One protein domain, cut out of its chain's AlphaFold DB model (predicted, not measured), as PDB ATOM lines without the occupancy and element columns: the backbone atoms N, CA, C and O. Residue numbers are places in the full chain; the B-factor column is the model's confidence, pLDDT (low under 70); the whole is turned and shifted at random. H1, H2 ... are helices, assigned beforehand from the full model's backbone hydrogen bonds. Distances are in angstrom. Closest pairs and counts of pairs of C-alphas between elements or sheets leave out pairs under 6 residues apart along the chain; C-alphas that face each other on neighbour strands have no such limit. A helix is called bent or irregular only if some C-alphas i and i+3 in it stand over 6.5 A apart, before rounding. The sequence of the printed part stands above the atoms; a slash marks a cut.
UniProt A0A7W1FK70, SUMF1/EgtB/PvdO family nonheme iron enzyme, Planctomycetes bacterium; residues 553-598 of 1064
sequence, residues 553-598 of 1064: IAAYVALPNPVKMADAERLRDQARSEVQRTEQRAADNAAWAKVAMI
ATOM      1  N   ILE A 553      45.437  27.034   6.604       88.25
ATOM      2  CA  ILE A 553      44.209  26.408   6.098       88.25
ATOM      3  C   ILE A 553      43.835  26.955   4.721       88.25
ATOM      4  O   ILE A 553      43.453  26.172   3.859       88.25
ATOM      5  N   ALA A 554      43.972  28.260   4.472       87.81
ATOM      6  CA  ALA A 554      43.722  28.836   3.152       87.81
ATOM      7  C   ALA A 554      44.650  28.226   2.087       87.81
ATOM      8  O   ALA A 554      44.186  27.865   1.008       87.81
ATOM      9  N   ALA A 555      45.932  28.033   2.413       84.56
ATOM     10  CA  ALA A 555      46.886  27.361   1.532       84.56
ATOM     11  C   ALA A 555      46.545  25.873   1.306       84.56
ATOM     12  O   ALA A 555      46.685  25.381   0.189       84.56
ATOM     13  N   TYR A 556      46.065  25.161   2.332       87.94
ATOM     14  CA  TYR A 556      45.653  23.755   2.223       87.94
ATOM     15  C   TYR A 556      44.341  23.565   1.437       87.94
ATOM     16  O   TYR A 556      44.237  22.679   0.593       87.94
ATOM     17  N   VAL A 557      43.343  24.424   1.661       87.00
ATOM     18  CA  VAL A 557      42.044  24.408   0.957       87.00
ATOM     19  C   VAL A 557      42.186  24.816  -0.516       87.00
ATOM     20  O   VAL A 557      41.380  24.396  -1.340       87.00
ATOM     21  N   ALA A 558      43.231  25.574  -0.871       85.12
ATOM     22  CA  ALA A 558      43.566  25.917  -2.255       85.12
ATOM     23  C   ALA A 558      44.194  24.760  -3.069       85.12
ATOM     24  O   ALA A 558      44.518  24.945  -4.245       85.12
ATOM     25  N   LEU A 559      44.383  23.573  -2.479       82.50
ATOM     26  CA  LEU A 559      44.795  22.379  -3.217       82.50
ATOM     27  C   LEU A 559      43.674  21.880  -4.159       82.50
ATOM     28  O   LEU A 559      42.499  22.055  -3.846       82.50
ATOM     29  N   PRO A 560      43.990  21.198  -5.281       75.56
ATOM     30  CA  PRO A 560      42.963  20.734  -6.223       75.56
ATOM     31  C   PRO A 560      42.010  19.660  -5.672       75.56
ATOM     32  O   PRO A 560      40.870  19.583  -6.115       75.56
ATOM     33  N   ASN A 561      42.477  18.814  -4.745       76.75
ATOM     34  CA  ASN A 561      41.700  17.754  -4.085       76.75
ATOM     35  C   ASN A 561      42.286  17.436  -2.683       76.75
ATOM     36  O   ASN A 561      42.943  16.404  -2.522       76.75
ATOM     37  N   PRO A 562      42.116  18.309  -1.671       82.25
ATOM     38  CA  PRO A 562      42.643  18.076  -0.326       82.25
ATOM     39  C   PRO A 562      41.869  16.968   0.400       82.25
ATOM     40  O   PRO A 562      40.647  17.040   0.559       82.25
ATOM     41  N   VAL A 563      42.583  15.959   0.906       83.94
ATOM     42  CA  VAL A 563      42.003  14.766   1.560       83.94
ATOM     43  C   VAL A 563      41.213  15.124   2.827       83.94
ATOM     44  O   VAL A 563      40.274  14.420   3.205       83.94
ATOM     45  N   LYS A 564      41.569  16.230   3.486       88.62
ATOM     46  CA  LYS A 564      41.005  16.684   4.761       88.62
ATOM     47  C   LYS A 564      40.099  17.910   4.661       88.62
ATOM     48  O   LYS A 564      39.888  18.572   5.672       88.62
ATOM     49  N   MET A 565      39.504  18.186   3.493       85.38
ATOM     50  CA  MET A 565      38.650  19.368   3.265       85.38
ATOM     51  C   MET A 565      37.660  19.652   4.416       85.38
ATOM     52  O   MET A 565      37.724  20.710   5.030       85.38
ATOM     53  N   ALA A 566      36.812  18.690   4.799       82.94
ATOM     54  CA  ALA A 566      35.806  18.894   5.851       82.94
ATOM     55  C   ALA A 566      36.387  19.105   7.271       82.94
ATOM     56  O   ALA A 566      35.728  19.697   8.126       82.94
ATOM     57  N   ASP A 567      37.611  18.641   7.544       86.75
ATOM     58  CA  ASP A 567      38.323  18.959   8.790       86.75
ATOM     59  C   ASP A 567      38.934  20.368   8.717       86.75
ATOM     60  O   ASP A 567      38.827  21.140   9.671       86.75
ATOM     61  N   ALA A 568      39.495  20.736   7.560       86.06
ATOM     62  CA  ALA A 568      40.040  22.061   7.288       86.06
ATOM     63  C   ALA A 568      38.969  23.161   7.383       86.06
ATOM     64  O   ALA A 568      39.210  24.192   8.003       86.06
ATOM     65  N   GLU A 569      37.770  22.940   6.837       86.31
ATOM     66  CA  GLU A 569      36.666  23.904   6.913       86.31
ATOM     67  C   GLU A 569      36.149  24.092   8.347       86.31
ATOM     68  O   GLU A 569      35.949  25.226   8.782       86.31
ATOM     69  N   ARG A 570      36.037  23.015   9.137       87.31
ATOM     70  CA  ARG A 570      35.695  23.125  10.567       87.31
ATOM     71  C   ARG A 570      36.738  23.929  11.344       87.31
ATOM     72  O   ARG A 570      36.369  24.817  12.111       87.31
ATOM     73  N   LEU A 571      38.026  23.669  11.116       87.56
ATOM     74  CA  LEU A 571      39.109  24.430  11.748       87.56
ATOM     75  C   LEU A 571      39.178  25.882  11.245       87.56
ATOM     76  O   LEU A 571      39.518  26.766  12.026       87.56
ATOM     77  N   ARG A 572      38.815  26.153   9.983       87.25
ATOM     78  CA  ARG A 572      38.707  27.508   9.416       87.25
ATOM     79  C   ARG A 572      37.645  28.312  10.145       87.25
ATOM     80  O   ARG A 572      37.896  29.442  10.550       87.25
ATOM     81  N   ASP A 573      36.461  27.738  10.313       85.62
ATOM     82  CA  ASP A 573      35.319  28.472  10.845       85.62
ATOM     83  C   ASP A 573      35.385  28.561  12.389       85.62
ATOM     84  O   ASP A 573      35.003  29.583  12.966       85.62
ATOM     85  N   GLN A 574      36.039  27.594  13.056       85.81
ATOM     86  CA  GLN A 574      36.513  27.745  14.441       85.81
ATOM     87  C   GLN A 574      37.560  28.864  14.571       85.81
ATOM     88  O   GLN A 574      37.382  29.756  15.395       85.81
ATOM     89  N   ALA A 575      38.628  28.861  13.765       84.44
ATOM     90  CA  ALA A 575      39.692  29.863  13.868       84.44
ATOM     91  C   ALA A 575      39.198  31.277  13.507       84.44
ATOM     92  O   ALA A 575      39.597  32.237  14.157       84.44
ATOM     93  N   ARG A 576      38.263  31.415  12.554       85.38
ATOM     94  CA  ARG A 576      37.522  32.668  12.305       85.38
ATOM     95  C   ARG A 576      36.748  33.119  13.536       85.38
ATOM     96  O   ARG A 576      36.857  34.277  13.917       85.38
ATOM     97  N   SER A 577      36.017  32.209  14.182       84.38
ATOM     98  CA  SER A 577      35.281  32.506  15.418       84.38
ATOM     99  C   SER A 577      36.213  32.898  16.572       84.38
ATOM    100  O   SER A 577      35.856  33.736  17.395       84.38
ATOM    101  N   GLU A 578      37.409  32.310  16.652       83.75
ATOM    102  CA  GLU A 578      38.444  32.666  17.630       83.75
ATOM    103  C   GLU A 578      39.023  34.060  17.348       83.75
ATOM    104  O   GLU A 578      39.004  34.897  18.251       83.75
ATOM    105  N   VAL A 579      39.435  34.347  16.102       82.31
ATOM    106  CA  VAL A 579      39.896  35.681  15.671       82.31
ATOM    107  C   VAL A 579      38.825  36.733  15.954       82.31
ATOM    108  O   VAL A 579      39.090  37.663  16.713       82.31
ATOM    109  N   GLN A 580      37.600  36.540  15.461       81.69
ATOM    110  CA  GLN A 580      36.497  37.489  15.622       81.69
ATOM    111  C   GLN A 580      36.188  37.773  17.100       81.69
ATOM    112  O   GLN A 580      35.975  38.924  17.467       81.69
ATOM    113  N   ARG A 581      36.223  36.761  17.983       80.69
ATOM    114  CA  ARG A 581      36.065  36.973  19.437       80.69
ATOM    115  C   ARG A 581      37.235  37.743  20.045       80.69
ATOM    116  O   ARG A 581      37.010  38.540  20.953       80.69
ATOM    117  N   THR A 582      38.472  37.513  19.597       80.94
ATOM    118  CA  THR A 582      39.629  38.285  20.084       80.94
ATOM    119  C   THR A 582      39.616  39.728  19.584       80.94
ATOM    120  O   THR A 582      39.882  40.629  20.373       80.94
ATOM    121  N   GLU A 583      39.215  39.967  18.335       81.56
ATOM    122  CA  GLU A 583      39.037  41.303  17.760       81.56
ATOM    123  C   GLU A 583      37.880  42.051  18.432       81.56
ATOM    124  O   GLU A 583      38.059  43.191  18.848       81.56
ATOM    125  N   GLN A 584      36.728  41.400  18.638       81.00
ATOM    126  CA  GLN A 584      35.585  41.984  19.345       81.00
ATOM    127  C   GLN A 584      35.934  42.327  20.800       81.00
ATOM    128  O   GLN A 584      35.610  43.419  21.254       81.00
ATOM    129  N   ARG A 585      36.661  41.458  21.518       82.31
ATOM    130  CA  ARG A 585      37.151  41.757  22.879       82.31
ATOM    131  C   ARG A 585      38.206  42.863  22.901       82.31
ATOM    132  O   ARG A 585      38.219  43.662  23.829       82.31
ATOM    133  N   ALA A 586      39.085  42.936  21.902       82.31
ATOM    134  CA  ALA A 586      40.045  44.031  21.782       82.31
ATOM    135  C   ALA A 586      39.341  45.368  21.484       82.31
ATOM    136  O   ALA A 586      39.704  46.389  22.067       82.31
ATOM    137  N   ALA A 587      38.308  45.355  20.638       82.25
ATOM    138  CA  ALA A 587      37.474  46.513  20.336       82.25
ATOM    139  C   ALA A 587      36.638  46.963  21.545       82.25
ATOM    140  O   ALA A 587      36.608  48.155  21.834       82.25
ATOM    141  N   ASP A 588      36.032  46.030  22.287       86.50
ATOM    142  CA  ASP A 588      35.305  46.294  23.536       86.50
ATOM    143  C   ASP A 588      36.229  46.887  24.613       86.50
ATOM    144  O   ASP A 588      35.951  47.963  25.135       86.50
ATOM    145  N   ASN A 589      37.397  46.278  24.852       85.88
ATOM    146  CA  ASN A 589      38.421  46.830  25.745       85.88
ATOM    147  C   ASN A 589      38.866  48.243  25.317       85.88
ATOM    148  O   ASN A 589      39.043  49.119  26.163       85.88
ATOM    149  N   ALA A 590      39.039  48.489  24.014       85.44
ATOM    150  CA  ALA A 590      39.432  49.795  23.484       85.44
ATOM    151  C   ALA A 590      38.291  50.833  23.495       85.44
ATOM    152  O   ALA A 590      38.563  52.035  23.513       85.44
ATOM    153  N   ALA A 591      37.030  50.396  23.481       85.00
ATOM    154  CA  ALA A 591      35.863  51.244  23.696       85.00
ATOM    155  C   ALA A 591      35.736  51.604  25.181       85.00
ATOM    156  O   ALA A 591      35.697  52.790  25.513       85.00
ATOM    157  N   TRP A 592      35.787  50.609  26.074       90.44
ATOM    158  CA  TRP A 592      35.756  50.818  27.520       90.44
ATOM    159  C   TRP A 592      36.892  51.730  27.986       90.44
ATOM    160  O   TRP A 592      36.628  52.704  28.680       90.44
ATOM    161  N   ALA A 593      38.130  51.523  27.522       87.69
ATOM    162  CA  ALA A 593      39.264  52.378  27.880       87.69
ATOM    163  C   ALA A 593      39.050  53.864  27.524       87.69
ATOM    164  O   ALA A 593      39.444  54.740  28.292       87.69
ATOM    165  N   LYS A 594      38.389  54.169  26.395       87.25
ATOM    166  CA  LYS A 594      38.043  55.552  26.013       87.25
ATOM    167  C   LYS A 594      36.956  56.135  26.913       87.25
ATOM    168  O   LYS A 594      37.055  57.290  27.311       87.25
ATOM    169  N   VAL A 595      35.935  55.343  27.237       88.75
ATOM    170  CA  VAL A 595      34.794  55.756  28.069       88.75
ATOM    171  C   VAL A 595      35.204  55.936  29.537       88.75
ATOM    172  O   VAL A 595      34.846  56.927  30.169       88.75
ATOM    173  N   ALA A 596      36.025  55.031  30.069       85.94
ATOM    174  CA  ALA A 596      36.541  55.063  31.435       85.94
ATOM    175  C   ALA A 596      37.504  56.236  31.706       85.94
ATOM    176  O   ALA A 596      37.684  56.613  32.863       85.94
ATOM    177  N   MET A 597      38.091  56.840  30.666       87.25
ATOM    178  CA  MET A 597      38.906  58.059  30.780       87.25
ATOM    179  C   MET A 597      38.082  59.355  30.856       87.25
ATOM    180  O   MET A 597      38.646  60.405  31.153       87.25
ATOM    181  N   ILE A 598      36.765  59.322  30.617       89.94
ATOM    182  CA  ILE A 598      35.927  60.526  30.698       89.94
ATOM    183  C   ILE A 598      35.595  60.808  32.167       89.94
ATOM    184  O   ILE A 598      34.889  60.035  32.821       89.94
TER     185      ILE A 598
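Overview. This is residues 553 to 598 of the 1064 residues of the protein "SUMF1/EgtB/PvdO family nonheme iron enzyme" of Planctomycetes bacterium (UniProt A0A7W1FK70). One long helix, H2, makes nearly the whole length of a thin rod, and at its beginning the chain is folded back as a small hook that holds the short helix H1. H1 packs on the first turns of H2, while the rest of H2, from residue 576 on, sticks out as a long free arm. The printed part has 46 residues, with two named helices in the order H1, H2 and no named strand, and its class is all helix. It is extended, with a radius of gyration of the C-alphas of 17.0 A, and the C-alphas span 55 by 14 by 6 A.

Along the chain. H1 takes residues 553 to 557 and measures 5.9 A from first to last C-alpha; it begins with C-alpha 553 at (44.209, 26.408, 6.098). Seven residues follow before H2, among them Asn 561 with its C-alpha at (41.700, 17.754, -4.085). H2 takes residues 565 to 596 and measures 45.5 A from first to last C-alpha; it ends with C-alpha 596 at (36.541, 55.063, 31.435). Neither helix is bent.

Arrangement. H1 and H2 touch, with 7 pairs of C-alphas within 8 A. The closest C-alphas of the two are those of Ile 553 and Ala 568, 6.1 A apart. H2 touches H1 with residues 565 to 572 alone, and the centres of the two helices are 19.6 A apart. In H1 every O i to N i+4 pair is within hydrogen-bond range; in H2 27 of 28 are.

Size, cuts and confidence. The two C-alphas farthest apart are those of Asn 561 and Ile 598, at 55.4 A. Residues 558 to 563 stand free, and so do residues 576 to 598, of which 576 to 596 belong to H2. The link from H1 to H2 is short, and the printed part has no cut. The mean pLDDT of the printed part is 84.9, and no printed residue is under 70.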